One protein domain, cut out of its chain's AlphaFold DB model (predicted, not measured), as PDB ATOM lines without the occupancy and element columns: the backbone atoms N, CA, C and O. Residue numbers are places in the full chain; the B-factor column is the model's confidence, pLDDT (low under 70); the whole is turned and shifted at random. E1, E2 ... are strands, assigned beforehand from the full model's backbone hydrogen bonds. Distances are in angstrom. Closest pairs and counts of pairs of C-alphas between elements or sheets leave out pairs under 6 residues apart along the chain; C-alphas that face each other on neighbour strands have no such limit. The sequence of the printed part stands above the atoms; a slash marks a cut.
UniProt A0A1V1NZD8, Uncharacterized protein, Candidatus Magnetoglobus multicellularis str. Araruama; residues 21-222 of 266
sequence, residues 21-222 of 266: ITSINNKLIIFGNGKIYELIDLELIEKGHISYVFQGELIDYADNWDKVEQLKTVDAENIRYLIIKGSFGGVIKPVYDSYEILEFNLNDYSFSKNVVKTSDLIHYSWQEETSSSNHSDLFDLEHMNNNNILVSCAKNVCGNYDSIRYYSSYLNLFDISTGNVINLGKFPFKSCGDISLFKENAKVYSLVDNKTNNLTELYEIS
ATOM      1  N   ILE A  21     116.023 108.198 107.196       77.56
ATOM      2  CA  ILE A  21     116.828 109.387 106.911       77.56
ATOM      3  C   ILE A  21     117.923 109.484 107.953       77.56
ATOM      4  O   ILE A  21     117.689 109.277 109.142       77.56
ATOM      5  N   THR A  22     119.125 109.837 107.515       81.31
ATOM      6  CA  THR A  22     120.258 109.985 108.414       81.31
ATOM      7  C   THR A  22     121.208 111.079 107.949       81.31
ATOM      8  O   THR A  22     121.303 111.367 106.756       81.31
ATOM      9  N   SER A  23     121.939 111.690 108.883       77.94
ATOM     10  CA  SER A  23     122.988 112.657 108.552       77.94
ATOM     11  C   SER A  23     124.359 112.173 109.004       77.94
ATOM     12  O   SER A  23     124.537 111.775 110.155       77.94
ATOM     13  N   ILE A  24     125.331 112.174 108.092       76.94
ATOM     14  CA  ILE A  24     126.713 111.752 108.350       76.94
ATOM     15  C   ILE A  24     127.677 112.646 107.584       76.94
ATOM     16  O   ILE A  24     127.493 112.886 106.395       76.94
ATOM     17  N   ASN A  25     128.708 113.159 108.259       79.00
ATOM     18  CA  ASN A  25     129.722 114.030 107.654       79.00
ATOM     19  C   ASN A  25     129.118 115.198 106.843       79.00
ATOM     20  O   ASN A  25     129.553 115.476 105.729       79.00
ATOM     21  N   ASN A  26     128.093 115.858 107.400       77.75
ATOM     22  CA  ASN A  26     127.314 116.936 106.766       77.75
ATOM     23  C   ASN A  26     126.565 116.549 105.479       77.75
ATOM     24  O   ASN A  26     126.055 117.425 104.786       77.75
ATOM     25  N   LYS A  27     126.461 115.257 105.165       81.88
ATOM     26  CA  LYS A  27     125.584 114.739 104.114       81.88
ATOM     27  C   LYS A  27     124.257 114.321 104.724       81.88
ATOM     28  O   LYS A  27     124.229 113.821 105.851       81.88
ATOM     29  N   LEU A  28     123.172 114.506 103.981       79.88
ATOM     30  CA  LEU A  28     121.869 113.934 104.300       79.88
ATOM     31  C   LEU A  28     121.630 112.758 103.356       79.88
ATOM     32  O   LEU A  28     121.595 112.942 102.141       79.88
ATOM     33  N   ILE A  29     121.497 111.566 103.927       84.25
ATOM     34  CA  ILE A  29     121.286 110.314 103.204       84.25
ATOM     35  C   ILE A  29     119.870 109.823 103.490       84.25
ATOM     36  O   ILE A  29     119.416 109.854 104.637       84.25
ATOM     37  N   ILE A  30     119.182 109.381 102.446       83.75
ATOM     38  CA  ILE A  30     117.815 108.865 102.498       83.75
ATOM     39  C   ILE A  30     117.821 107.453 101.918       83.75
ATOM     40  O   ILE A  30     118.377 107.215 100.847       83.75
ATOM     41  N   PHE A  31     117.194 106.527 102.630       84.12
ATOM     42  CA  PHE A  31     116.994 105.141 102.229       84.12
ATOM     43  C   PHE A  31     115.505 104.929 101.991       84.12
ATOM     44  O   PHE A  31     114.701 105.209 102.878       84.12
ATOM     45  N   GLY A  32     115.140 104.459 100.805       81.00
ATOM     46  CA  GLY A  32     113.745 104.270 100.422       81.00
ATOM     47  C   GLY A  32     113.632 103.671  99.026       81.00
ATOM     48  O   GLY A  32     114.550 103.803  98.221       81.00
ATOM     49  N   ASN A  33     112.521 102.999  98.737       79.31
ATOM     50  CA  ASN A  33     112.273 102.290  97.476       79.31
ATOM     51  C   ASN A  33     113.401 101.332  97.041       79.31
ATOM     52  O   ASN A  33     113.735 101.239  95.862       79.31
ATOM     53  N   GLY A  34     114.074 100.699  98.001       83.06
ATOM     54  CA  GLY A  34     115.207  99.809  97.749       83.06
ATOM     55  C   GLY A  34     116.472 100.537  97.293       83.06
ATOM     56  O   GLY A  34     117.416  99.896  96.841       83.06
ATOM     57  N   LYS A  35     116.514 101.868  97.409       88.06
ATOM     58  CA  LYS A  35     117.574 102.737  96.895       88.06
ATOM     59  C   LYS A  35     118.146 103.664  97.961       88.06
ATOM     60  O   LYS A  35     117.569 103.864  99.032       88.06
ATOM     61  N   ILE A  36     119.308 104.227  97.642       90.50
ATOM     62  CA  ILE A  36     120.021 105.214  98.449       90.50
ATOM     63  C   ILE A  36     120.050 106.539  97.693       90.50
ATOM     64  O   ILE A  36     120.479 106.595  96.537       90.50
ATOM     65  N   TYR A  37     119.676 107.613  98.374       84.50
ATOM     66  CA  TYR A  37     119.715 108.974  97.858       84.50
ATOM     67  C   TYR A  37     120.566 109.862  98.762       84.50
ATOM     68  O   TYR A  37     120.567 109.709  99.982       84.50
ATOM     69  N   GLU A  38     121.264 110.825  98.172       85.38
ATOM     70  CA  GLU A  38     121.917 111.920  98.893       85.38
ATOM     71  C   GLU A  38     121.256 113.238  98.499       85.38
ATOM     72  O   GLU A  38     121.051 113.490  97.311       85.38
ATOM     73  N   LEU A  39     120.950 114.083  99.484       80.38
ATOM     74  CA  LEU A  39     120.496 115.445  99.217       80.38
ATOM     75  C   LEU A  39     121.707 116.338  98.911       80.38
ATOM     76  O   LEU A  39     122.502 116.634  99.805       80.38
ATOM     77  N   ILE A  40     121.825 116.789  97.664       80.00
ATOM     78  CA  ILE A  40     122.871 117.706  97.193       80.00
ATOM     79  C   ILE A  40     122.169 118.896  96.551       80.00
ATOM     80  O   ILE A  40     121.341 118.711  95.671       80.00
ATOM     81  N   ASP A  41     122.461 120.112  97.018       80.25
ATOM     82  CA  ASP A  41     121.867 121.348  96.486       80.25
ATOM     83  C   ASP A  41     120.324 121.321  96.409       80.25
ATOM     84  O   ASP A  41     119.719 121.882  95.502       80.25
ATOM     85  N   LEU A  42     119.689 120.696  97.412       72.06
ATOM     86  CA  LEU A  42     118.236 120.471  97.520       72.06
ATOM     87  C   LEU A  42     117.646 119.486  96.493       72.06
ATOM     88  O   LEU A  42     116.425 119.341  96.428       72.06
ATOM     89  N   GLU A  43     118.485 118.762  95.758       70.19
ATOM     90  CA  GLU A  43     118.086 117.687  94.852       70.19
ATOM     91  C   GLU A  43     118.456 116.314  95.424       70.19
ATOM     92  O   GLU A  43     119.494 116.140  96.067       70.19
ATOM     93  N   LEU A  44     117.596 115.321  95.192       76.50
ATOM     94  CA  LEU A  44     117.854 113.935  95.577       76.50
ATOM     95  C   LEU A  44     118.611 113.229  94.464       76.50
ATOM     96  O   LEU A  44     118.060 112.948  93.401       76.50
ATOM     97  N   ILE A  45     119.873 112.916  94.727       84.62
ATOM     98  CA  ILE A  45     120.732 112.211  93.783       84.62
ATOM     99  C   ILE A  45     120.802 110.745  94.197       84.62
ATOM    100  O   ILE A  45     121.296 110.435  95.281       84.62
ATOM    101  N   GLU A  46     120.331 109.845  93.334       90.00
ATOM    102  CA  GLU A  46     120.470 108.397  93.522       90.00
ATOM    103  C   GLU A  46     121.953 108.003  93.519       90.00
ATOM    104  O   GLU A  46     122.718 108.395  92.635       90.00
ATOM    105  N   LYS A  47     122.368 107.242  94.532       94.19
ATOM    106  CA  LYS A  47     123.757 106.794  94.719       94.19
ATOM    107  C   LYS A  47     123.939 105.300  94.512       94.19
ATOM    108  O   LYS A  47     125.047 104.869  94.212       94.19
ATOM    109  N   GLY A  48     122.867 104.530  94.646       93.81
ATOM    110  CA  GLY A  48     122.894 103.090  94.465       93.81
ATOM    111  C   GLY A  48     121.644 102.423  95.012       93.81
ATOM    112  O   GLY A  48     120.675 103.083  95.395       93.81
ATOM    113  N   HIS A  49     121.691 101.097  95.049       94.81
ATOM    114  CA  HIS A  49     120.647 100.255  95.614       94.81
ATOM    115  C   HIS A  49     121.014  99.821  97.033       94.81
ATOM    116  O   HIS A  49     122.190  99.665  97.368       94.81
ATOM    117  N   ILE A  50     119.999  99.554  97.850       93.75
ATOM    118  CA  ILE A  50     120.157  98.823  99.104       93.75
ATOM    119  C   ILE A  50     120.389  97.361  98.732       93.75
ATOM    120  O   ILE A  50     119.456  96.579  98.566       93.75
ATOM    121  N   SER A  51     121.660  97.021  98.539       93.69
ATOM    122  CA  SER A  51     122.087  95.709  98.068       93.69
ATOM    123  C   SER A  51     123.368  95.258  98.760       93.69
ATOM    124  O   SER A  51     124.206  96.076  99.147       93.69
ATOM    125  N   TYR A  52     123.503  93.950  98.948       92.38
ATOM    126  CA  TYR A  52     124.663  93.337  99.592       92.38
ATOM    127  C   TYR A  52     124.810  91.875  99.169       92.38
ATOM    128  O   TYR A  52     123.863  91.239  98.707       92.38
ATOM    129  N   VAL A  53     126.014  91.330  99.336       89.38
ATOM    130  CA  VAL A  53     126.288  89.910  99.090       89.38
ATOM    131  C   VAL A  53     126.329  89.170 100.416       89.38
ATOM    132  O   VAL A  53     127.078  89.543 101.320       89.38
ATOM    133  N   PHE A  54     125.571  88.083 100.525       85.19
ATOM    134  CA  PHE A  54     125.555  87.246 101.715       85.19
ATOM    135  C   PHE A  54     125.536  85.768 101.333       85.19
ATOM    136  O   PHE A  54     124.740  85.325 100.515       85.19
ATOM    137  N   GLN A  55     126.484  85.004 101.888       84.19
ATOM    138  CA  GLN A  55     126.727  83.599 101.522       84.19
ATOM    139  C   GLN A  55     126.915  83.366 100.005       84.19
ATOM    140  O   GLN A  55     126.642  82.284  99.496       84.19
ATOM    141  N   GLY A  56     127.428  84.375  99.291       84.25
ATOM    142  CA  GLY A  56     127.666  84.319  97.845       84.25
ATOM    143  C   GLY A  56     126.450  84.652  96.977       84.25
ATOM    144  O   GLY A  56     126.594  84.690  95.759       84.25
ATOM    145  N   GLU A  57     125.288  84.932  97.572       86.56
ATOM    146  CA  GLU A  57     124.094  85.403  96.862       86.56
ATOM    147  C   GLU A  57     123.980  86.930  96.971       86.56
ATOM    148  O   GLU A  57     124.254  87.506  98.026       86.56
ATOM    149  N   LEU A  58     123.605  87.588  95.869       89.62
ATOM    150  CA  LEU A  58     123.290  89.016  95.853       89.62
ATOM    151  C   LEU A  58     121.840  89.206  96.292       89.62
ATOM    152  O   LEU A  58     120.932  88.632  95.692       89.62
ATOM    153  N   ILE A  59     121.643  90.052  97.293       89.75
ATOM    154  CA  ILE A  59     120.331  90.524  97.722       89.75
ATOM    155  C   ILE A  59     120.214  91.983  97.295       89.75
ATOM    156  O   ILE A  59     121.094  92.786  97.612       89.75
ATOM    157  N   ASP A  60     119.135  92.317  96.590       91.12
ATOM    158  CA  ASP A  60     118.798  93.678  96.173       91.12
ATOM    159  C   ASP A  60     117.347  93.992  96.567       91.12
ATOM    160  O   ASP A  60     116.401  93.289  96.191       91.12
ATOM    161  N   TYR A  61     117.171  95.037  97.372       88.38
ATOM    162  CA  TYR A  61     115.857  95.466  97.839       88.38
ATOM    163  C   TYR A  61     115.077  96.288  96.821       88.38
ATOM    164  O   TYR A  61     113.874  96.446  97.013       88.38
ATOM    165  N   ALA A  62     115.696  96.771  95.741       86.12
ATOM    166  CA  ALA A  62     114.949  97.393  94.649       86.12
ATOM    167  C   ALA A  62     113.950  96.402  94.019       86.12
ATOM    168  O   ALA A  62     112.845  96.790  93.644       86.12
ATOM    169  N   ASP A  63     114.301  95.112  93.987       83.00
ATOM    170  CA  ASP A  63     113.469  94.043  93.421       83.00
ATOM    171  C   ASP A  63     112.429  93.482  94.406       83.00
ATOM    172  O   ASP A  63     111.502  92.782  94.001       83.00
ATOM    173  N   ASN A  64     112.582  93.761  95.704       81.44
ATOM    174  CA  ASN A  64     111.794  93.152  96.781       81.44
ATOM    175  C   ASN A  64     111.214  94.197  97.747       81.44
ATOM    176  O   ASN A  64     110.951  93.899  98.915       81.44
ATOM    177  N   TRP A  65     111.057  95.442  97.284       83.19
ATOM    178  CA  TRP A  65     110.632  96.551  98.137       83.19
ATOM    179  C   TRP A  65     109.236  96.342  98.727       83.19
ATOM    180  O   TRP A  65     108.970  96.737  99.855       83.19
ATOM    181  N   ASP A  66     108.369  95.627  98.010       79.31
ATOM    182  CA  ASP A  66     107.026  95.259  98.465       79.31
ATOM    183  C   ASP A  66     107.021  94.359  99.716       79.31
ATOM    184  O   ASP A  66     105.968  94.146 100.317       79.31
ATOM    185  N   LYS A  67     108.177  93.804 100.103       82.62
ATOM    186  CA  LYS A  67     108.350  93.019 101.334       82.62
ATOM    187  C   LYS A  67     108.813  93.844 102.519       82.62
ATOM    188  O   LYS A  67     108.819  93.323 103.634       82.62
ATOM    189  N   VAL A  68     109.238  95.078 102.290       79.94
ATOM    190  CA  VAL A  68     109.779  95.947 103.322       79.94
ATOM    191  C   VAL A  68     108.633  96.654 104.038       79.94
ATOM    192  O   VAL A  68     107.779  97.275 103.418       79.94
ATOM    193  N   GLU A  69     108.609  96.527 105.362       78.94
ATOM    194  CA  GLU A  69     107.561  97.089 106.220       78.94
ATOM    195  C   GLU A  69     108.050  98.330 106.966       78.94
ATOM    196  O   GLU A  69     107.282  99.259 107.196       78.94
ATOM    197  N   GLN A  70     109.320  98.336 107.388       79.50
ATOM    198  CA  GLN A  70     109.882  99.452 108.143       79.50
ATOM    199  C   GLN A  70     111.400  99.556 107.982       79.50
ATOM    200  O   GLN A  70     112.094  98.538 107.987       79.50
ATOM    201  N   LEU A  71     111.930 100.783 107.906       81.19
ATOM    202  CA  LEU A  71     113.368 101.057 107.956       81.19
ATOM    203  C   LEU A  71     113.706 101.981 109.115       81.19
ATOM    204  O   LEU A  71     112.988 102.932 109.424       81.19
ATOM    205  N   LYS A  72     114.864 101.734 109.720       85.88
ATOM    206  CA  LYS A  72     115.469 102.616 110.714       85.88
ATOM    207  C   LYS A  72     116.969 102.688 110.512       85.88
ATOM    208  O   LYS A  72     117.607 101.690 110.195       85.88
ATOM    209  N   THR A  73     117.541 103.860 110.746       86.94
ATOM    210  CA  THR A  73     118.995 104.024 110.838       86.94
ATOM    211  C   THR A  73     119.401 104.258 112.273       86.94
ATOM    212  O   THR A  73     118.720 104.989 112.988       86.94
ATOM    213  N   VAL A  74     120.536 103.702 112.669       87.38
ATOM    214  CA  VAL A  74     121.100 103.888 114.004       87.38
ATOM    215  C   VAL A  74     122.619 103.915 113.920       87.38
ATOM    216  O   VAL A  74     123.222 103.209 113.112       87.38
ATOM    217  N   ASP A  75     123.232 104.750 114.745       85.12
ATOM    218  CA  ASP A  75     124.681 104.840 114.880       85.12
ATOM    219  C   ASP A  75     125.157 104.065 116.089       85.12
ATOM    220  O   ASP A  75     124.748 104.384 117.195       85.12
ATOM    221  N   ALA A  76     126.063 103.108 115.913       82.94
ATOM    222  CA  ALA A  76     126.725 102.445 117.028       82.94
ATOM    223  C   ALA A  76     128.232 102.388 116.775       82.94
ATOM    224  O   ALA A  76     128.675 101.932 115.726       82.94
ATOM    225  N   GLU A  77     129.027 102.880 117.729       80.75
ATOM    226  CA  GLU A  77     130.500 102.823 117.684       80.75
ATOM    227  C   GLU A  77     131.126 103.367 116.378       80.75
ATOM    228  O   GLU A  77     132.114 102.843 115.870       80.75
ATOM    229  N   ASN A  78     130.574 104.467 115.848       80.81
ATOM    230  CA  ASN A  78     130.956 105.102 114.571       80.81
ATOM    231  C   ASN A  78     130.619 104.294 113.308       80.81
ATOM    232  O   ASN A  78     131.034 104.676 112.212       80.81
ATOM    233  N   ILE A  79     129.859 103.213 113.443       87.06
ATOM    234  CA  ILE A  79     129.298 102.464 112.328       87.06
ATOM    235  C   ILE A  79     127.827 102.841 112.207       87.06
ATOM    236  O   ILE A  79     127.079 102.841 113.190       87.06
ATOM    237  N   ARG A  80     127.407 103.167 110.984       89.69
ATOM    238  CA  ARG A  80     125.997 103.364 110.677       89.69
ATOM    239  C   ARG A  80     125.378 102.033 110.308       89.69
ATOM    240  O   ARG A  80     125.866 101.359 109.407       89.69
ATOM    241  N   TYR A  81     124.262 101.718 110.938       91.25
ATOM    242  CA  TYR A  81     123.458 100.563 110.600       91.25
ATOM    243  C   TYR A  81     122.135 100.995 109.982       91.25
ATOM    244  O   TYR A  81     121.513 101.963 110.428       91.25
ATOM    245  N   LEU A  82     121.701 100.247 108.974       92.00
ATOM    246  CA  LEU A  82     120.345 100.246 108.455       92.00
ATOM    247  C   LEU A  82     119.656  98.967 108.934       92.00
ATOM    248  O   LEU A  82     120.130  97.862 108.672       92.00
ATOM    249  N   ILE A  83     118.550  99.128 109.647       88.44
ATOM    250  CA  ILE A  83     117.710  98.041 110.136       88.44
ATOM    251  C   ILE A  83     116.448  98.025 109.289       88.44
ATOM    252  O   ILE A  83     115.712  99.011 109.248       88.44
ATOM    253  N   ILE A  84     116.220  96.905 108.616       87.50
ATOM    254  CA  ILE A  84     115.101  96.699 107.705       87.50
ATOM    255  C   ILE A  84     114.225  95.604 108.297       87.50
ATOM    256  O   ILE A  84     114.670  94.472 108.473       87.50
ATOM    257  N   LYS A  85     112.977  95.940 108.606       83.94
ATOM    258  CA  LYS A  85     111.938  94.979 108.965       83.94
ATOM    259  C   LYS A  85     111.133  94.642 107.719       83.94
ATOM    260  O   LYS A  85     110.756  95.539 106.963       83.94
ATOM    261  N   GLY A  86     110.813  93.370 107.541       79.38
ATOM    262  CA  GLY A  86     109.914  92.963 106.478       79.38
ATOM    263  C   GLY A  86     109.502  91.504 106.537       79.38
ATOM    264  O   GLY A  86     109.961  90.714 107.365       79.38
ATOM    265  N   SER A  87     108.636  91.142 105.602       78.62
ATOM    266  CA  SER A  87     108.128  89.786 105.420       78.62
ATOM    267  C   SER A  87     109.030  88.998 104.458       78.62
ATOM    268  O   SER A  87     108.644  88.678 103.333       78.62
ATOM    269  N   PHE A  88     110.262  88.705 104.889       76.69
ATOM    270  CA  PHE A  88     111.296  88.095 104.033       76.69
ATOM    271  C   PHE A  88     111.287  86.565 104.014       76.69
ATOM    272  O   PHE A  88     111.748  85.965 103.040       76.69
ATOM    273  N   GLY A  89     110.760  85.936 105.070       65.81
ATOM    274  CA  GLY A  89     110.832  84.492 105.292       65.81
ATOM    275  C   GLY A  89     110.399  83.666 104.076       65.81
ATOM    276  O   GLY A  89     109.225  83.626 103.716       65.81
ATOM    277  N   GLY A  90     111.362  82.990 103.443       62.88
ATOM    278  CA  GLY A  90     111.133  82.117 102.286       62.88
ATOM    279  C   GLY A  90     110.962  82.829 100.938       62.88
ATOM    280  O   GLY A  90     110.860  82.141  99.921       62.88
ATOM    281  N   VAL A  91     110.968  84.165 100.915       66.62
ATOM    282  CA  VAL A  91     110.848  84.990  99.704       66.62
ATOM    283  C   VAL A  91     112.214  85.513  99.266       66.62
ATOM    284  O   VAL A  91     112.585  85.338  98.109       66.62
ATOM    285  N   ILE A  92     112.981  86.091 100.191       68.50
ATOM    286  CA  ILE A  92     114.330  86.596  99.922       68.50
ATOM    287  C   ILE A  92     115.314  85.570 100.476       68.50
ATOM    288  O   ILE A  92     115.367  85.350 101.678       68.50
ATOM    289  N   LYS A  93     116.078  84.885  99.625       64.06
ATOM    290  CA  LYS A  93     117.124  83.955 100.082       64.06
ATOM    291  C   LYS A  93     118.485  84.658 100.147       64.06
ATOM    292  O   LYS A  93     118.706  85.578  99.367       64.06
ATOM    293  N   PRO A  94     119.374  84.247 101.073       58.44
ATOM    294  CA  PRO A  94     119.180  83.276 102.161       58.44
ATOM    295  C   PRO A  94     118.634  83.930 103.455       58.44
ATOM    296  O   PRO A  94     119.002  83.526 104.557       58.44
ATOM    297  N   VAL A  95     117.794  84.963 103.343       65.31
ATOM    298  CA  VAL A  95     117.186  85.644 104.492       65.31
ATOM    299  C   VAL A  95     116.055  84.784 105.062       65.31
ATOM    300  O   VAL A  95     115.055  84.504 104.403       65.31
ATOM    301  N   TYR A  96     116.210  84.337 106.305       64.69
ATOM    302  CA  TYR A  96     115.192  83.538 107.002       64.69
ATOM    303  C   TYR A  96     114.512  84.294 108.147       64.69
ATOM    304  O   TYR A  96     113.586  83.751 108.747       64.69
ATOM    305  N   ASP A  97     114.942  85.527 108.414       70.81
ATOM    306  CA  ASP A  97     114.483  86.330 109.541       70.81
ATOM    307  C   ASP A  97     113.636  87.517 109.058       70.81
ATOM    308  O   ASP A  97     113.729  87.946 107.909       70.81
ATOM    309  N   SER A  98     112.827  88.085 109.954       74.56
ATOM    310  CA  SER A  98     112.013  89.280 109.667       74.56
ATOM    311  C   SER A  98     112.790  90.598 109.763       74.56
ATOM    312  O   SER A  98     112.216  91.664 109.539       74.56
ATOM    313  N   TYR A  99     114.070  90.536 110.142       80.94
ATOM    314  CA  TYR A  99     114.938  91.693 110.329       80.94
ATOM    315  C   TYR A  99     116.276  91.501 109.637       80.94
ATOM    316  O   TYR A  99     116.941  90.477 109.782       80.94
ATOM    317  N   GLU A 100     116.692  92.551 108.949       85.88
ATOM    318  CA  GLU A 100     117.973  92.657 108.278       85.88
ATOM    319  C   GLU A 100     118.739  93.837 108.859       85.88
ATOM    320  O   GLU A 100     118.183  94.910 109.086       85.88
ATOM    321  N   ILE A 101     120.013  93.603 109.168       88.31
ATOM    322  CA  ILE A 101     120.879  94.565 109.846       88.31
ATOM    323  C   ILE A 101     122.117  94.726 108.993       88.31
ATOM    324  O   ILE A 101     122.961  93.828 108.918       88.31
ATOM    325  N   LEU A 102     122.192  95.872 108.335       91.88
ATOM    326  CA  LEU A 102     123.200  96.162 107.335       91.88
ATOM    327  C   LEU A 102     124.091  97.294 107.829       91.88
ATOM    328  O   LEU A 102     123.608  98.360 108.198       91.88
ATOM    329  N   GLU A 103     125.395  97.073 107.816       93.38
ATOM    330  CA  GLU A 103     126.391  98.122 108.008       93.38
ATOM    331  C   GLU A 103     126.484  98.949 106.731       93.38
ATOM    332  O   GLU A 103     126.676  98.395 105.651       93.38
ATOM    333  N   PHE A 104     126.339 100.263 106.853       93.94
ATOM    334  CA  PHE A 104     126.393 101.194 105.735       93.94
ATOM    335  C   PHE A 104     127.770 101.852 105.636       93.94
ATOM    336  O   PHE A 104     128.229 102.516 106.571       93.94
ATOM    337  N   ASN A 105     128.403 101.730 104.471       93.50
ATOM    338  CA  ASN A 105     129.651 102.410 104.157       93.50
ATOM    339  C   ASN A 105     129.379 103.673 103.332       93.50
ATOM    340  O   ASN A 105     129.022 103.618 102.160       93.50
ATOM    341  N   LEU A 106     129.610 104.842 103.928       90.25
ATOM    342  CA  LEU A 106     129.382 106.124 103.259       90.25
ATOM    343  C   LEU A 106     130.342 106.393 102.086       90.25
ATOM    344  O   LEU A 106     130.028 107.206 101.219       90.25
ATOM    345  N   ASN A 107     131.529 105.779 102.068       91.06
ATOM    346  CA  ASN A 107     132.547 106.108 101.065       91.06
ATOM    347  C   ASN A 107     132.149 105.637  99.663       91.06
ATOM    348  O   ASN A 107     132.481 106.296  98.679       91.06
ATOM    349  N   ASP A 108     131.446 104.511  99.585       93.12
ATOM    350  CA  ASP A 108     131.028 103.869  98.340       93.12
ATOM    351  C   ASP A 108     129.525 103.556  98.293       93.12
ATOM    352  O   ASP A 108     129.056 103.002  97.303       93.12
ATOM    353  N   TYR A 109     128.769 103.962  99.318       93.56
ATOM    354  CA  TYR A 109     127.329 103.733  99.446       93.56
ATOM    355  C   TYR A 109     126.960 102.239  99.432       93.56
ATOM    356  O   TYR A 109     125.863 101.874  99.017       93.56
ATOM    357  N   SER A 110     127.873 101.371  99.877       94.62
ATOM    358  CA  SER A 110     127.656  99.925  99.941       94.62
ATOM    359  C   SER A 110     127.141  99.462 101.302       94.62
ATOM    360  O   SER A 110     127.238 100.172 102.311       94.62
ATOM    361  N   PHE A 111     126.609  98.238 101.322       95.25
ATOM    362  CA  PHE A 111     126.194  97.557 102.537       95.25
ATOM    363  C   PHE A 111     126.960  96.254 102.760       95.25
ATOM    364  O   PHE A 111     127.230  95.496 101.825       95.25
ATOM    365  N   SER A 112     127.235  95.957 104.027       92.25
ATOM    366  CA  SER A 112     127.728  94.655 104.474       92.25
ATOM    367  C   SER A 112     126.863  94.090 105.592       92.25
ATOM    368  O   SER A 112     126.309  94.827 106.405       92.25
ATOM    369  N   LYS A 113     126.763  92.761 105.659       87.44
ATOM    370  CA  LYS A 113     126.009  92.053 106.696       87.44
ATOM    371  C   LYS A 113     126.931  91.143 107.496       87.44
ATOM    372  O   LYS A 113     127.455  90.169 106.960       87.44
ATOM    373  N   ASN A 114     127.060  91.435 108.789       75.75
ATOM    374  CA  ASN A 114     127.831  90.624 109.735       75.75
ATOM    375  C   ASN A 114     126.936  89.804 110.680       75.75
ATOM    376  O   ASN A 114     127.315  88.714 111.107       75.75
ATOM    377  N   VAL A 115     125.725  90.286 110.977       68.00
ATOM    378  CA  VAL A 115     124.771  89.589 111.849       68.00
ATOM    379  C   VAL A 115     124.023  88.542 111.036       68.00
ATOM    380  O   VAL A 115     123.199  88.862 110.186       68.00
ATOM    381  N   VAL A 116     124.336  87.271 111.283       60.44
ATOM    382  CA  VAL A 116     123.798  86.140 110.508       60.44
ATOM    383  C   VAL A 116     122.351  85.828 110.870       60.44
ATOM    384  O   VAL A 116     121.590  85.418 109.997       60.44
ATOM    385  N   LYS A 117     121.987  86.007 112.144       64.88
ATOM    386  CA  LYS A 117     120.640  85.751 112.634       64.88
ATOM    387  C   LYS A 117     120.249  86.791 113.673       64.88
ATOM    388  O   LYS A 117     120.985  87.003 114.634       64.88
ATOM    389  N   THR A 118     119.087  87.398 113.504       60.47
ATOM    390  CA  THR A 118     118.439  88.134 114.590       60.47
ATOM    391  C   THR A 118     117.519  87.162 115.312       60.47
ATOM    392  O   THR A 118     116.857  86.339 114.683       60.47
ATOM    393  N   SER A 119     117.489  87.171 116.648       58.19
ATOM    394  CA  SER A 119     116.368  86.488 117.309       58.19
ATOM    395  C   SER A 119     115.073  87.086 116.747       58.19
ATOM    396  O   SER A 119     115.030  88.303 116.565       58.19
ATOM    397  N   ASP A 120     114.052  86.267 116.460       54.00
ATOM    398  CA  ASP A 120     112.820  86.641 115.724       54.00
ATOM    399  C   ASP A 120     111.991  87.786 116.373       54.00
ATOM    400  O   ASP A 120     110.837  88.023 116.029       54.00
ATOM    401  N   LEU A 121     112.534  88.476 117.380       59.44
ATOM    402  CA  LEU A 121     111.820  89.169 118.435       59.44
ATOM    403  C   LEU A 121     112.492  90.490 118.868       59.44
ATOM    404  O   LEU A 121     112.346  90.870 120.028       59.44
ATOM    405  N   ILE A 122     113.177  91.240 117.981       59.44
ATOM    406  CA  ILE A 122     113.677  92.610 118.304       59.44
ATOM    407  C   ILE A 122     112.558  93.481 118.909       59.44
ATOM    408  O   ILE A 122     112.773  94.266 119.833       59.44
ATOM    409  N   HIS A 123     111.334  93.242 118.443       54.00
ATOM    410  CA  HIS A 123     110.101  93.900 118.839       54.00
ATOM    411  C   HIS A 123     109.128  92.950 119.562       54.00
ATOM    412  O   HIS A 123     107.930  93.128 119.457       54.00
ATOM    413  N   TYR A 124     109.565  91.895 120.254       56.62
ATOM    414  CA  TYR A 124     108.613  90.995 120.924       56.62
ATOM    415  C   TYR A 124     108.954  90.814 122.397       56.62
ATOM    416  O   TYR A 124     110.088  90.517 122.765       56.62
ATOM    417  N   SER A 125     107.943  90.919 123.260       46.94
ATOM    418  CA  SER A 125     108.026  90.411 124.628       46.94
ATOM    419  C   SER A 125     107.405  89.016 124.674       46.94
ATOM    420  O   SER A 125     106.276  88.835 124.224       46.94
ATOM    421  N   TRP A 126     108.094  88.037 125.262       43.06
ATOM    422  CA  TRP A 126     107.663  86.632 125.400       43.06
ATOM    423  C   TRP A 126     106.360  86.403 126.206       43.06
ATOM    424  O   TRP A 126     106.031  85.262 126.544       43.06
ATOM    425  N   GLN A 127     105.618  87.453 126.567       43.47
ATOM    426  CA  GLN A 127     104.382  87.352 127.337       43.47
ATOM    427  C   GLN A 127     103.215  88.095 126.672       43.47
ATOM    428  O   GLN A 127     103.264  89.313 126.521       43.47
ATOM    429  N   GLU A 128     102.167  87.299 126.411       47.06
ATOM    430  CA  GLU A 128     100.771  87.605 126.031       47.06
ATOM    431  C   GLU A 128     100.514  87.688 124.513       47.06
ATOM    432  O   GLU A 128     100.957  88.591 123.816       47.06
ATOM    433  N   GLU A 129     100.020  86.597 123.913       40.69
ATOM    434  CA  GLU A 129      98.597  86.201 123.808       40.69
ATOM    435  C   GLU A 129      97.788  87.144 122.905       40.69
ATOM    436  O   GLU A 129      97.140  88.073 123.367       40.69
ATOM    437  N   THR A 130      97.812  86.903 121.591       39.72
ATOM    438  CA  THR A 130      96.602  86.673 120.774       39.72
ATOM    439  C   THR A 130      96.958  86.531 119.293       39.72
ATOM    440  O   THR A 130      97.720  87.303 118.719       39.72
ATOM    441  N   SER A 131      96.366  85.517 118.667       37.59
ATOM    442  CA  SER A 131      96.421  85.206 117.240       37.59
ATOM    443  C   SER A 131      95.412  86.058 116.459       37.59
ATOM    444  O   SER A 131      94.360  85.559 116.052       37.59
ATOM    445  N   SER A 132      95.662  87.356 116.297       40.97
ATOM    446  CA  SER A 132      94.841  88.200 115.416       40.97
ATOM    447  C   SER A 132      95.660  88.756 114.256       40.97
ATOM    448  O   SER A 132      96.863  88.943 114.359       40.97
ATOM    449  N   SER A 133      94.995  88.958 113.123       39.06
ATOM    450  CA  SER A 133      95.596  89.218 111.810       39.06
ATOM    451  C   SER A 133      95.919  90.689 111.520       39.06
ATOM    452  O   SER A 133      96.420  90.980 110.443       39.06
ATOM    453  N   ASN A 134      95.627  91.610 112.447       40.59
ATOM    454  CA  ASN A 134      95.797  93.056 112.254       40.59
ATOM    455  C   ASN A 134      96.671  93.628 113.379       40.59
ATOM    456  O   ASN A 134      96.153  94.209 114.337       40.59
ATOM    457  N   HIS A 135      97.979  93.373 113.310       50.97
ATOM    458  CA  HIS A 135      98.980  93.909 114.241       50.97
ATOM    459  C   HIS A 135      99.817  94.937 113.481       50.97
ATOM    460  O   HIS A 135     100.367  94.600 112.436       50.97
ATOM    461  N   SER A 136      99.929  96.166 113.990       54.78
ATOM    462  CA  SER A 136     101.013  97.065 113.584       54.78
ATOM    463  C   SER A 136     102.037  97.086 114.712       54.78
ATOM    464  O   SER A 136     101.748  97.573 115.806       54.78
ATOM    465  N   ASP A 137     103.205  96.502 114.451       61.53
ATOM    466  CA  ASP A 137     104.349  96.551 115.357       61.53
ATOM    467  C   ASP A 137     105.286  97.659 114.878       61.53
ATOM    468  O   ASP A 137     106.089  97.445 113.962       61.53
ATOM    469  N   LEU A 138     105.144  98.836 115.489       70.50
ATOM    470  CA  LEU A 138     106.000  99.988 115.242       70.50
ATOM    471  C   LEU A 138     107.041 100.090 116.347       70.50
ATOM    472  O   LEU A 138     106.739  99.947 117.537       70.50
ATOM    473  N   PHE A 139     108.281 100.327 115.940       77.50
ATOM    474  CA  PHE A 139     109.373 100.536 116.867       77.50
ATOM    475  C   PHE A 139     110.217 101.744 116.484       77.50
ATOM    476  O   PHE A 139     110.234 102.188 115.334       77.50
ATOM    477  N   ASP A 140     110.940 102.250 117.472       81.12
ATOM    478  CA  ASP A 140     111.986 103.236 117.280       81.12
ATOM    479  C   ASP A 140     113.252 102.839 118.030       81.12
ATOM    480  O   ASP A 140     113.209 102.035 118.969       81.12
ATOM    481  N   LEU A 141     114.381 103.371 117.573       86.62
ATOM    482  CA  LEU A 141     115.708 102.938 117.987       86.62
ATOM    483  C   LEU A 141     116.549 104.115 118.446       86.62
ATOM    484  O   LEU A 141     116.589 105.143 117.785       86.62
ATOM    485  N   GLU A 142     117.306 103.911 119.516       85.31
ATOM    486  CA  GLU A 142     118.299 104.876 119.973       85.31
ATOM    487  C   GLU A 142     119.523 104.122 120.484       85.31
ATOM    488  O   GLU A 142     119.421 103.210 121.310       85.31
ATOM    489  N   HIS A 143     120.706 104.492 119.997       85.19
ATOM    490  CA  HIS A 143     121.950 103.914 120.499       85.19
ATOM    491  C   HIS A 143     122.146 104.285 121.955       85.19
ATOM    492  O   HIS A 143     121.889 105.420 122.333       85.19
ATOM    493  N   MET A 144     122.646 103.372 122.783       79.06
ATOM    494  CA  MET A 144     122.931 103.659 124.187       79.06
ATOM    495  C   MET A 144     124.412 103.784 124.462       79.06
ATOM    496  O   MET A 144     124.872 104.860 124.851       79.06
ATOM    497  N   ASN A 145     125.105 102.663 124.316       74.44
ATOM    498  CA  ASN A 145     126.516 102.475 124.592       74.44
ATOM    499  C   ASN A 145     126.982 101.186 123.915       74.44
ATOM    500  O   ASN A 145     126.193 100.252 123.771       74.44
ATOM    501  N   ASN A 146     128.265 101.106 123.563       79.94
ATOM    502  CA  ASN A 146     128.848  99.912 122.959       79.94
ATOM    503  C   ASN A 146     127.983  99.447 121.767       79.94
ATOM    504  O   ASN A 146     127.488 100.252 120.980       79.94
ATOM    505  N   ASN A 147     127.695  98.149 121.705       81.25
ATOM    506  CA  ASN A 147     126.837  97.544 120.690       81.25
ATOM    507  C   ASN A 147     125.347  97.547 121.077       81.25
ATOM    508  O   ASN A 147     124.544  96.892 120.420       81.25
ATOM    509  N   ASN A 148     124.957  98.244 122.149       82.31
ATOM    510  CA  ASN A 148     123.593  98.216 122.658       82.31
ATOM    511  C   ASN A 148     122.746  99.357 122.096       82.31
ATOM    512  O   ASN A 148     123.070 100.542 122.229       82.31
ATOM    513  N   ILE A 149     121.591  98.983 121.567       86.44
ATOM    514  CA  ILE A 149     120.549  99.867 121.062       86.44
ATOM    515  C   ILE A 149     119.310  99.658 121.922       86.44
ATOM    516  O   ILE A 149     118.897  98.527 122.166       86.44
ATOM    517  N   LEU A 150     118.701 100.738 122.399       85.31
ATOM    518  CA  LEU A 150     117.358 100.655 122.949       85.31
ATOM    519  C   LEU A 150     116.348 100.595 121.818       85.31
ATOM    520  O   LEU A 150     116.418 101.365 120.864       85.31
ATOM    521  N   VAL A 151     115.385  99.701 121.980       84.19
ATOM    522  CA  VAL A 151     114.262  99.528 121.072       84.19
ATOM    523  C   VAL A 151     113.000  99.827 121.858       84.19
ATOM    524  O   VAL A 151     112.663  99.111 122.804       84.19
ATOM    525  N   SER A 152     112.321 100.901 121.484       80.31
ATOM    526  CA  SER A 152     111.012 101.241 122.024       80.31
ATOM    527  C   SER A 152     109.955 100.719 121.070       80.31
ATOM    528  O   SER A 152     110.013 101.026 119.885       80.31
ATOM    529  N   CYS A 153     109.008  99.922 121.553       77.69
ATOM    530  CA  CYS A 153     107.992  99.312 120.703       77.69
ATOM    531  C   CYS A 153     106.594  99.628 121.212       77.69
ATOM    532  O   CYS A 153     106.322  99.558 122.416       77.69
ATOM    533  N   ALA A 154     105.691  99.895 120.276       74.12
ATOM    534  CA  ALA A 154     104.267  99.987 120.519       74.12
ATOM    535  C   ALA A 154     103.547  98.953 119.652       74.12
ATOM    536  O   ALA A 154     103.653  98.954 118.428       74.12
ATOM    537  N   LYS A 155     102.806  98.070 120.319       71.94
ATOM    538  CA  LYS A 155     101.932  97.084 119.696       71.94
ATOM    539  C   LYS A 155     100.489  97.429 120.006       71.94
ATOM    540  O   LYS A 155     100.106  97.515 121.177       71.94
ATOM    541  N   ASN A 156      99.678  97.552 118.966       65.62
ATOM    542  CA  ASN A 156      98.228  97.632 119.069       65.62
ATOM    543  C   ASN A 156      97.582  96.382 118.441       65.62
ATOM    544  O   ASN A 156      98.127  95.718 117.561       65.62
ATOM    545  N   VAL A 157      96.392  96.043 118.925       57.62
ATOM    546  CA  VAL A 157      95.509  95.069 118.286       57.62
ATOM    547  C   VAL A 157      94.170  95.743 118.072       57.62
ATOM    548  O   VAL A 157      93.348  95.842 118.990       57.62
ATOM    549  N   CYS A 158      93.944  96.208 116.851       51.34
ATOM    550  CA  CYS A 158      92.663  96.768 116.449       51.34
ATOM    551  C   CYS A 158      91.657  95.628 116.212       51.34
ATOM    552  O   CYS A 158      91.943  94.648 115.527       51.34
ATOM    553  N   GLY A 159      90.477  95.726 116.828       52.12
ATOM    554  CA  GLY A 159      89.308  94.920 116.478       52.12
ATOM    555  C   GLY A 159      88.635  95.454 115.208       52.12
ATOM    556  O   GLY A 159      89.298  95.961 114.308       52.12
ATOM    557  N   ASN A 160      87.302  95.384 115.133       44.22
ATOM    558  CA  ASN A 160      86.564  96.115 114.096       44.22
ATOM    559  C   ASN A 160      86.758  97.620 114.311       44.22
ATOM    560  O   ASN A 160      86.559  98.056 115.448       44.22
ATOM    561  N   TYR A 161      87.133  98.311 113.223       45.34
ATOM    562  CA  TYR A 161      87.383  99.739 112.920       45.34
ATOM    563  C   TYR A 161      87.497 100.793 114.047       45.34
ATOM    564  O   TYR A 161      88.293 101.708 113.891       45.34
ATOM    565  N   ASP A 162      86.825 100.650 115.189       44.16
ATOM    566  CA  ASP A 162      86.778 101.640 116.274       44.16
ATOM    567  C   ASP A 162      87.052 101.064 117.680       44.16
ATOM    568  O   ASP A 162      86.969 101.780 118.677       44.16
ATOM    569  N   SER A 163      87.359  99.766 117.813       51.56
ATOM    570  CA  SER A 163      87.603  99.139 119.124       51.56
ATOM    571  C   SER A 163      88.986  98.508 119.210       51.56
ATOM    572  O   SER A 163      89.254  97.464 118.620       51.56
ATOM    573  N   ILE A 164      89.883  99.132 119.970       55.47
ATOM    574  CA  ILE A 164      91.237  98.613 120.159       55.47
ATOM    575  C   ILE A 164      91.216  97.644 121.338       55.47
ATOM    576  O   ILE A 164      90.872  98.015 122.461       55.47
ATOM    577  N   ARG A 165      91.495  96.369 121.049       56.53
ATOM    578  CA  ARG A 165      91.289  95.246 121.972       56.53
ATOM    579  C   ARG A 165      92.461  95.057 122.921       56.53
ATOM    580  O   ARG A 165      92.240  94.784 124.096       56.53
ATOM    581  N   TYR A 166      93.684  95.219 122.422       60.62
ATOM    582  CA  TYR A 166      94.901  95.017 123.202       60.62
ATOM    583  C   TYR A 166      95.971  96.040 122.835       60.62
ATOM    584  O   TYR A 166      96.062  96.476 121.689       60.62
ATOM    585  N   TYR A 167      96.776  96.395 123.831       67.38
ATOM    586  CA  TYR A 167      97.952  97.241 123.685       67.38
ATOM    587  C   TYR A 167      99.087  96.659 124.510       67.38
ATOM    588  O   TYR A 167      98.873  96.283 125.665       67.38
ATOM    589  N   SER A 168     100.286  96.637 123.944       68.12
ATOM    590  CA  SER A 168     101.509  96.348 124.681       68.12
ATOM    591  C   SER A 168     102.598  97.292 124.201       68.12
ATOM    592  O   SER A 168     102.929  97.309 123.020       68.12
ATOM    593  N   SER A 169     103.152  98.075 125.117       73.44
ATOM    594  CA  SER A 169     104.316  98.911 124.852       73.44
ATOM    595  C   SER A 169     105.456  98.431 125.736       73.44
ATOM    596  O   SER A 169     105.260  98.209 126.933       73.44
ATOM    597  N   TYR A 170     106.635  98.230 125.163       76.50
ATOM    598  CA  TYR A 170     107.790  97.675 125.869       76.50
ATOM    599  C   TYR A 170     109.087  98.308 125.390       76.50
ATOM    600  O   TYR A 170     109.166  98.886 124.307       76.50
ATOM    601  N   LEU A 171     110.094  98.188 126.246       78.44
ATOM    602  CA  LEU A 171     111.450  98.625 125.991       78.44
ATOM    603  C   LEU A 171     112.351  97.391 125.961       78.44
ATOM    604  O   LEU A 171     112.339  96.590 126.900       78.44
ATOM    605  N   ASN A 172     113.138  97.245 124.904       79.00
ATOM    606  CA  ASN A 172     114.141  96.197 124.770       79.00
ATOM    607  C   ASN A 172     115.538  96.812 124.648       79.00
ATOM    608  O   ASN A 172     115.698  97.946 124.203       79.00
ATOM    609  N   LEU A 173     116.552  96.038 125.023       80.75
ATOM    610  CA  LEU A 173     117.950  96.285 124.710       80.75
ATOM    611  C   LEU A 173     118.373  95.285 123.639       80.75
ATOM    612  O   LEU A 173     118.257  94.077 123.841       80.75
ATOM    613  N   PHE A 174     118.842  95.789 122.514       83.06
ATOM    614  CA  PHE A 174     119.271  95.016 121.368       83.06
ATOM    615  C   PHE A 174     120.785  95.141 121.205       83.06
ATOM    616  O   PHE A 174     121.297  96.245 121.041       83.06
ATOM    617  N   ASP A 175     121.496  94.019 121.261       83.44
ATOM    618  CA  ASP A 175     122.922  93.968 120.954       83.44
ATOM    619  C   ASP A 175     123.102  93.747 119.450       83.44
ATOM    620  O   ASP A 175     122.899  92.643 118.934       83.44
ATOM    621  N   ILE A 176     123.517  94.806 118.754       81.12
ATOM    622  CA  ILE A 176     123.665  94.802 117.300       81.12
ATOM    623  C   ILE A 176     124.791  93.898 116.809       81.12
ATOM    624  O   ILE A 176     124.777  93.490 115.657       81.12
ATOM    625  N   SER A 177     125.754  93.551 117.661       79.06
ATOM    626  CA  SER A 177     126.855  92.670 117.266       79.06
ATOM    627  C   SER A 177     126.475  91.195 117.304       79.06
ATOM    628  O   SER A 177     127.012  90.395 116.537       79.06
ATOM    629  N   THR A 178     125.544  90.824 118.185       75.81
ATOM    630  CA  THR A 178     125.166  89.421 118.405       75.81
ATOM    631  C   THR A 178     123.759  89.083 117.931       75.81
ATOM    632  O   THR A 178     123.433  87.904 117.811       75.81
ATOM    633  N   GLY A 179     122.915  90.082 117.669       75.06
ATOM    634  CA  GLY A 179     121.500  89.875 117.363       75.06
ATOM    635  C   GLY A 179     120.642  89.555 118.599       75.06
ATOM    636  O   GLY A 179     119.457  89.231 118.459       75.06
ATOM    637  N   ASN A 180     121.226  89.618 119.803       76.25
ATOM    638  CA  ASN A 180     120.554  89.291 121.058       76.25
ATOM    639  C   ASN A 180     119.640  90.424 121.525       76.25
ATOM    640  O   ASN A 180     119.969  91.602 121.411       76.25
ATOM    641  N   VAL A 181     118.509  90.051 122.123       76.12
ATOM    642  CA  VAL A 181     117.505  90.990 122.635       76.12
ATOM    643  C   VAL A 181     117.227  90.681 124.105       76.12
ATOM    644  O   VAL A 181     116.947  89.539 124.467       76.12
ATOM    645  N   ILE A 182     117.267  91.707 124.952       75.25
ATOM    646  CA  ILE A 182     116.900  91.649 126.370       75.25
ATOM    647  C   ILE A 182     115.669  92.529 126.579       75.25
ATOM    648  O   ILE A 182     115.711  93.730 126.323       75.25
ATOM    649  N   ASN A 183     114.572  91.965 127.081       75.38
ATOM    650  CA  ASN A 183     113.406  92.764 127.456       75.38
ATOM    651  C   ASN A 183     113.678  93.515 128.770       75.38
ATOM    652  O   ASN A 183     113.985  92.891 129.784       75.38
ATOM    653  N   LEU A 184     113.558  94.844 128.751       72.88
ATOM    654  CA  LEU A 184     113.773  95.702 129.924       72.88
ATOM    655  C   LEU A 184     112.479  95.977 130.705       72.88
ATOM    656  O   LEU A 184     112.530  96.421 131.854       72.88
ATOM    657  N   GLY A 185     111.323  95.706 130.098       69.94
ATOM    658  CA  GLY A 185     110.011  95.782 130.731       69.94
ATOM    659  C   GLY A 185     108.948  96.442 129.858       69.94
ATOM    660  O   GLY A 185     109.187  96.815 128.709       69.94
ATOM    661  N   LYS A 186     107.747  96.583 130.429       73.88
ATOM    662  CA  LYS A 186     106.601  97.259 129.806       73.88
ATOM    663  C   LYS A 186     106.579  98.745 130.181       73.88
ATOM    664  O   LYS A 186     106.905  99.109 131.312       73.88
ATOM    665  N   PHE A 187     106.152  99.588 129.250       72.19
ATOM    666  CA  PHE A 187     105.850 100.989 129.517       72.19
ATOM    667  C   PHE A 187     104.516 101.147 130.272       72.19
ATOM    668  O   PHE A 187     103.635 100.294 130.146       72.19
ATOM    669  N   PRO A 188     104.328 102.240 131.038       70.12
ATOM    670  CA  PRO A 188     103.096 102.491 131.790       70.12
ATOM    671  C   PRO A 188     101.957 103.098 130.944       70.12
ATOM    672  O   PRO A 188     100.953 103.530 131.506       70.12
ATOM    673  N   PHE A 189     102.094 103.150 129.617       67.94
ATOM    674  CA  PHE A 189     101.132 103.759 128.693       67.94
ATOM    675  C   PHE A 189     100.658 102.773 127.621       67.94
ATOM    676  O   PHE A 189     101.193 101.676 127.464       67.94
ATOM    677  N   LYS A 190      99.640 103.193 126.863       74.06
ATOM    678  CA  LYS A 190      99.115 102.480 125.693       74.06
ATOM    679  C   LYS A 190      99.293 103.379 124.475       74.06
ATOM    680  O   LYS A 190      98.747 104.474 124.491       74.06
ATOM    681  N   SER A 191     100.022 102.934 123.458       70.00
ATOM    682  CA  SER A 191     100.260 103.692 122.218       70.00
ATOM    683  C   SER A 191      99.613 102.993 121.020       70.00
ATOM    684  O   SER A 191      99.551 101.763 120.986       70.00
ATOM    685  N   CYS A 192      99.098 103.765 120.054       65.12
ATOM    686  CA  CYS A 192      98.577 103.221 118.791       65.12
ATOM    687  C   CYS A 192      99.641 103.053 117.711       65.12
ATOM    688  O   CYS A 192      99.274 102.692 116.596       65.12
ATOM    689  N   GLY A 193     100.912 103.289 118.027       63.19
ATOM    690  CA  GLY A 193     101.987 103.146 117.060       63.19
ATOM    691  C   GLY A 193     102.943 104.328 117.001       63.19
ATOM    692  O   GLY A 193     104.093 104.134 116.616       63.19
ATOM    693  N   ASP A 194     102.520 105.515 117.440       69.38
ATOM    694  CA  ASP A 194     103.391 106.688 117.444       69.38
ATOM    695  C   ASP A 194     104.290 106.636 118.680       69.38
ATOM    696  O   ASP A 194     103.946 107.092 119.776       69.38
ATOM    697  N   ILE A 195     105.462 106.039 118.490       75.19
ATOM    698  CA  ILE A 195     106.529 105.991 119.476       75.19
ATOM    699  C   ILE A 195     107.802 106.549 118.860       75.19
ATOM    700  O   ILE A 195     108.210 106.156 117.768       75.19
ATOM    701  N   SER A 196     108.430 107.478 119.567       79.06
ATOM    702  CA  SER A 196     109.765 107.960 119.235       79.06
ATOM    703  C   SER A 196     110.694 107.748 120.412       79.06
ATOM    704  O   SER A 196     110.273 107.826 121.572       79.06
ATOM    705  N   LEU A 197     111.956 107.480 120.114       80.81
ATOM    706  CA  LEU A 197     113.023 107.304 121.080       80.81
ATOM    707  C   LEU A 197     114.204 108.167 120.638       80.81
ATOM    708  O   LEU A 197     114.645 108.064 119.503       80.81
ATOM    709  N   PHE A 198     114.684 109.047 121.513       77.81
ATOM    710  CA  PHE A 198     115.762 109.969 121.162       77.81
ATOM    711  C   PHE A 198     116.607 110.352 122.372       77.81
ATOM    712  O   PHE A 198     116.165 110.273 123.525       77.81
ATOM    713  N   LYS A 199     117.830 110.817 122.109       76.75
ATOM    714  CA  LYS A 199     118.696 111.435 123.114       76.75
ATOM    715  C   LYS A 199     118.633 112.956 123.073       76.75
ATOM    716  O   LYS A 199     118.768 113.575 122.024       76.75
ATOM    717  N   GLU A 200     118.556 113.560 124.250       73.81
ATOM    718  CA  GLU A 200     118.739 114.997 124.435       73.81
ATOM    719  C   GLU A 200     119.531 115.245 125.726       73.81
ATOM    720  O   GLU A 200     119.216 114.697 126.780       73.81
ATOM    721  N   ASN A 201     120.602 116.048 125.656       77.69
ATOM    722  CA  ASN A 201     121.449 116.394 126.810       77.69
ATOM    723  C   ASN A 201     121.936 115.177 127.630       77.69
ATOM    724  O   ASN A 201     121.876 115.178 128.859       77.69
ATOM    725  N   ALA A 202     122.412 114.133 126.939       74.69
ATOM    726  CA  ALA A 202     122.868 112.857 127.516       74.69
ATOM    727  C   ALA A 202     121.793 112.050 128.274       74.69
ATOM    728  O   ALA A 202     122.110 111.064 128.941       74.69
ATOM    729  N   LYS A 203     120.523 112.437 128.149       75.62
ATOM    730  CA  LYS A 203     119.370 111.693 128.644       75.62
ATOM    731  C   LYS A 203     118.621 111.076 127.477       75.62
ATOM    732  O   LYS A 203     118.701 111.565 126.354       75.62
ATOM    733  N   VAL A 204     117.908 109.996 127.757       79.62
ATOM    734  CA  VAL A 204     117.101 109.279 126.770       79.62
ATOM    735  C   VAL A 204     115.644 109.568 127.057       79.62
ATOM    736  O   VAL A 204     115.223 109.526 128.214       79.62
ATOM    737  N   TYR A 205     114.877 109.825 126.010       77.56
ATOM    738  CA  TYR A 205     113.464 110.131 126.102       77.56
ATOM    739  C   TYR A 205     112.659 109.256 125.158       77.56
ATOM    740  O   TYR A 205     113.107 108.965 124.052       77.56
ATOM    741  N   SER A 206     111.453 108.883 125.583       78.19
ATOM    742  CA  SER A 206     110.439 108.337 124.692       78.19
ATOM    743  C   SER A 206     109.233 109.265 124.630       78.19
ATOM    744  O   SER A 206     108.647 109.593 125.663       78.19
ATOM    745  N   LEU A 207     108.894 109.707 123.421       73.81
ATOM    746  CA  LEU A 207     107.694 110.487 123.129       73.81
ATOM    747  C   LEU A 207     106.633 109.545 122.574       73.81
ATOM    748  O   LEU A 207     106.924 108.799 121.640       73.81
ATOM    749  N   VAL A 208     105.429 109.579 123.141       73.62
ATOM    750  CA  VAL A 208     104.382 108.607 122.804       73.62
ATOM    751  C   VAL A 208     102.999 109.215 122.721       73.62
ATOM    752  O   VAL A 208     102.656 110.120 123.485       73.62
ATOM    753  N   ASP A 209     102.169 108.662 121.841       70.94
ATOM    754  CA  ASP A 209     100.736 108.930 121.802       70.94
ATOM    755  C   ASP A 209      99.981 108.093 122.852       70.94
ATOM    756  O   ASP A 209      99.469 107.004 122.594       70.94
ATOM    757  N   ASN A 210      99.871 108.583 124.085       73.56
ATOM    758  CA  ASN A 210      99.200 107.826 125.135       73.56
ATOM    759  C   ASN A 210      97.673 107.819 124.944       73.56
ATOM    760  O   ASN A 210      96.962 108.759 125.287       73.56
ATOM    761  N   LYS A 211      97.130 106.697 124.475       74.69
ATOM    762  CA  LYS A 211      95.684 106.455 124.339       74.69
ATOM    763  C   LYS A 211      94.968 106.177 125.654       74.69
ATOM    764  O   LYS A 211      93.744 106.111 125.681       74.69
ATOM    765  N   THR A 212      95.695 106.007 126.756       69.12
ATOM    766  CA  THR A 212      95.071 105.872 128.084       69.12
ATOM    767  C   THR A 212      94.367 107.163 128.488       69.12
ATOM    768  O   THR A 212      93.301 107.115 129.095       69.12
ATOM    769  N   ASN A 213      94.948 108.312 128.136       69.12
ATOM    770  CA  ASN A 213      94.418 109.643 128.432       69.12
ATOM    771  C   ASN A 213      94.257 110.535 127.184       69.12
ATOM    772  O   ASN A 213      93.797 111.665 127.316       69.12
ATOM    773  N   ASN A 214      94.572 110.020 125.992       72.62
ATOM    774  CA  ASN A 214      94.556 110.724 124.706       72.62
ATOM    775  C   ASN A 214      95.466 111.962 124.665       72.62
ATOM    776  O   ASN A 214      95.106 112.978 124.070       72.62
ATOM    777  N   LEU A 215      96.646 111.873 125.284       72.06
ATOM    778  CA  LEU A 215      97.660 112.927 125.276       72.06
ATOM    779  C   LEU A 215      98.984 112.413 124.716       72.06
ATOM    780  O   LEU A 215      99.321 111.239 124.854       72.06
ATOM    781  N   THR A 216      99.761 113.312 124.120       74.50
ATOM    782  CA  THR A 216     101.166 113.045 123.805       74.50
ATOM    783  C   THR A 216     102.000 113.278 125.058       74.50
ATOM    784  O   THR A 216     101.949 114.357 125.650       74.50
ATOM    785  N   GLU A 217     102.761 112.271 125.469       73.56
ATOM    786  CA  GLU A 217     103.539 112.297 126.704       73.56
ATOM    787  C   GLU A 217     105.014 112.017 126.436       73.56
ATOM    788  O   GLU A 217     105.366 111.237 125.552       73.56
ATOM    789  N   LEU A 218     105.874 112.654 127.229       76.00
ATOM    790  CA  LEU A 218     107.322 112.504 127.170       76.00
ATOM    791  C   LEU A 218     107.814 111.811 128.441       76.00
ATOM    792  O   LEU A 218     107.607 112.308 129.550       76.00
ATOM    793  N   TYR A 219     108.496 110.684 128.275       76.62
ATOM    794  CA  TYR A 219     109.051 109.881 129.358       76.62
ATOM    795  C   TYR A 219     110.576 109.929 129.324       76.62
ATOM    796  O   TYR A 219     111.180 109.518 128.340       76.62
ATOM    797  N   GLU A 220     111.215 110.376 130.407       81.06
ATOM    798  CA  GLU A 220     112.669 110.243 130.577       81.06
ATOM    799  C   GLU A 220     113.016 108.801 130.984       81.06
ATOM    800  O   GLU A 220     112.524 108.287 131.993       81.06
ATOM    801  N   ILE A 221     113.876 108.139 130.213       73.44
ATOM    802  CA  ILE A 221     114.327 106.769 130.455       73.44
ATOM    803  C   ILE A 221     115.667 106.811 131.184       73.44
ATOM    804  O   ILE A 221     116.717 107.109 130.617       73.44
ATOM    805  N   SER A 222     115.644 106.435 132.461       68.75
ATOM    806  CA  SER A 222     116.856 106.253 133.262       68.75
ATOM    807  C   SER A 222     117.284 104.783 133.276       68.75
ATOM    808  O   SER A 222     116.857 104.009 134.137       68.75
TER     809      SER A 222
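What this domain is: This is residues 21 to 222 of the 266 residues of an uncharacterized protein of Candidatus Magnetoglobus multicellularis str. Araruama (UniProt A0A1V1NZD8). Four small antiparallel sheets stand like the blades of a partial propeller, fanned out from an arc of first strands E1, E7, E11 and E15, with E4, E10, E14 and E17 at their other edges. The fan is open between the first blade and the last, which stay apart, and the small hairpin E5 and E6 sits by E10 on the outside. The blades E11 to E14 and E15 to E17 cover each other most, while the other two pairs are only partly face to face. The 202 printed residues hold no named helix and 17 named strands, E1 to E17 in order, an all strand class in which each sheet runs in chain order. The whole is compact, with a radius of gyration of the C-alphas of 17.5 A and spans of 47 by 42 by 33 A.

How they stand to each other: The first sheet is a meander, each strand the antiparallel neighbour of the one before: E1, residues 21 to 24, E2, residues 27 to 32, E3, residues 35 to 40, and E4, residues 43 to 49. N 22 and O 29 are 2.9 A apart, N 30 and O 37 2.8 A, and N 38 and O 45 2.9 A, each within hydrogen-bond range. E4 runs on into E5, residues 51 to 54, at 19 degrees, and E5 forms a hairpin with E6, residues 57 to 60, where N 52 and O 59 are 3.0 A apart. The next meander is E7, residues 68 to 76, E8, residues 79 to 86, E9, residues 99 to 105, and E10, residues 110 to 112, with N 72 and O 83 at 2.9 A, N 82 and O 102 at 2.8 A, and N 103 and O 112 at 2.8 A. The closest C-alphas of E5 and E10 are those of Tyr 52 and Phe 111, 5.4 A apart. The first two meanders are face to face, 9.2 A centre to centre over the facing parts, their strands at 38 degrees; the closest C-alphas of E1 and E7 are those of Thr 22 and Thr 73, 6.6 A apart. The third meander is E11, residues 135 to 145, E12, residues 148 to 158, E13, residues 164 to 175, and E14, residues 180 to 186, with N 140 and O 152 at 2.9 A, N 151 and O 172 at 2.8 A, and N 173 and O 182 at 2.8 A. It faces the second at 9.7 A, and the closest C-alphas of E7 and E11 are those of Ala 76 and His 143, 6.1 A apart. The last meander is E15, residues 191 to 200, E16, residues 203 to 210, and E17, residues 215 to 221, with N 198 and O 205 at 3.0 A and N 206 and O 219 at 2.8 A. It faces the third at 9.9 A, with 87 pairs of C-alphas within 10 A, in a stack of sheets, sheets face to face in turn. The closest C-alphas of E12 and E15 are those of Ala 154 and Gly 193, 5.2 A apart, and E15 bends by 61 degrees at residue 194.

Where its parts are: E1 begins at C-alpha 21, (116.828, 109.387, 106.911). E7 is 22.7 A long and E8 22.4 A. E11 measures 30.6 A from its C-alpha 135 at (98.980, 93.909, 114.241), E12 31.6 A and E13 32.0 A. E17 ends at C-alpha 221, (114.327, 106.769, 130.455).

The domain as a whole: The C-alphas of Gly 56 and Asn 213 are the two farthest apart, 51.8 A. The printed part has no cut. The links E8 to E9 and E10 to E11, of 12 and 22 residues, are long. The mean pLDDT of the printed part is 75.3, and 52 residues are under 70, among them 115 to 137 and 156 to 168.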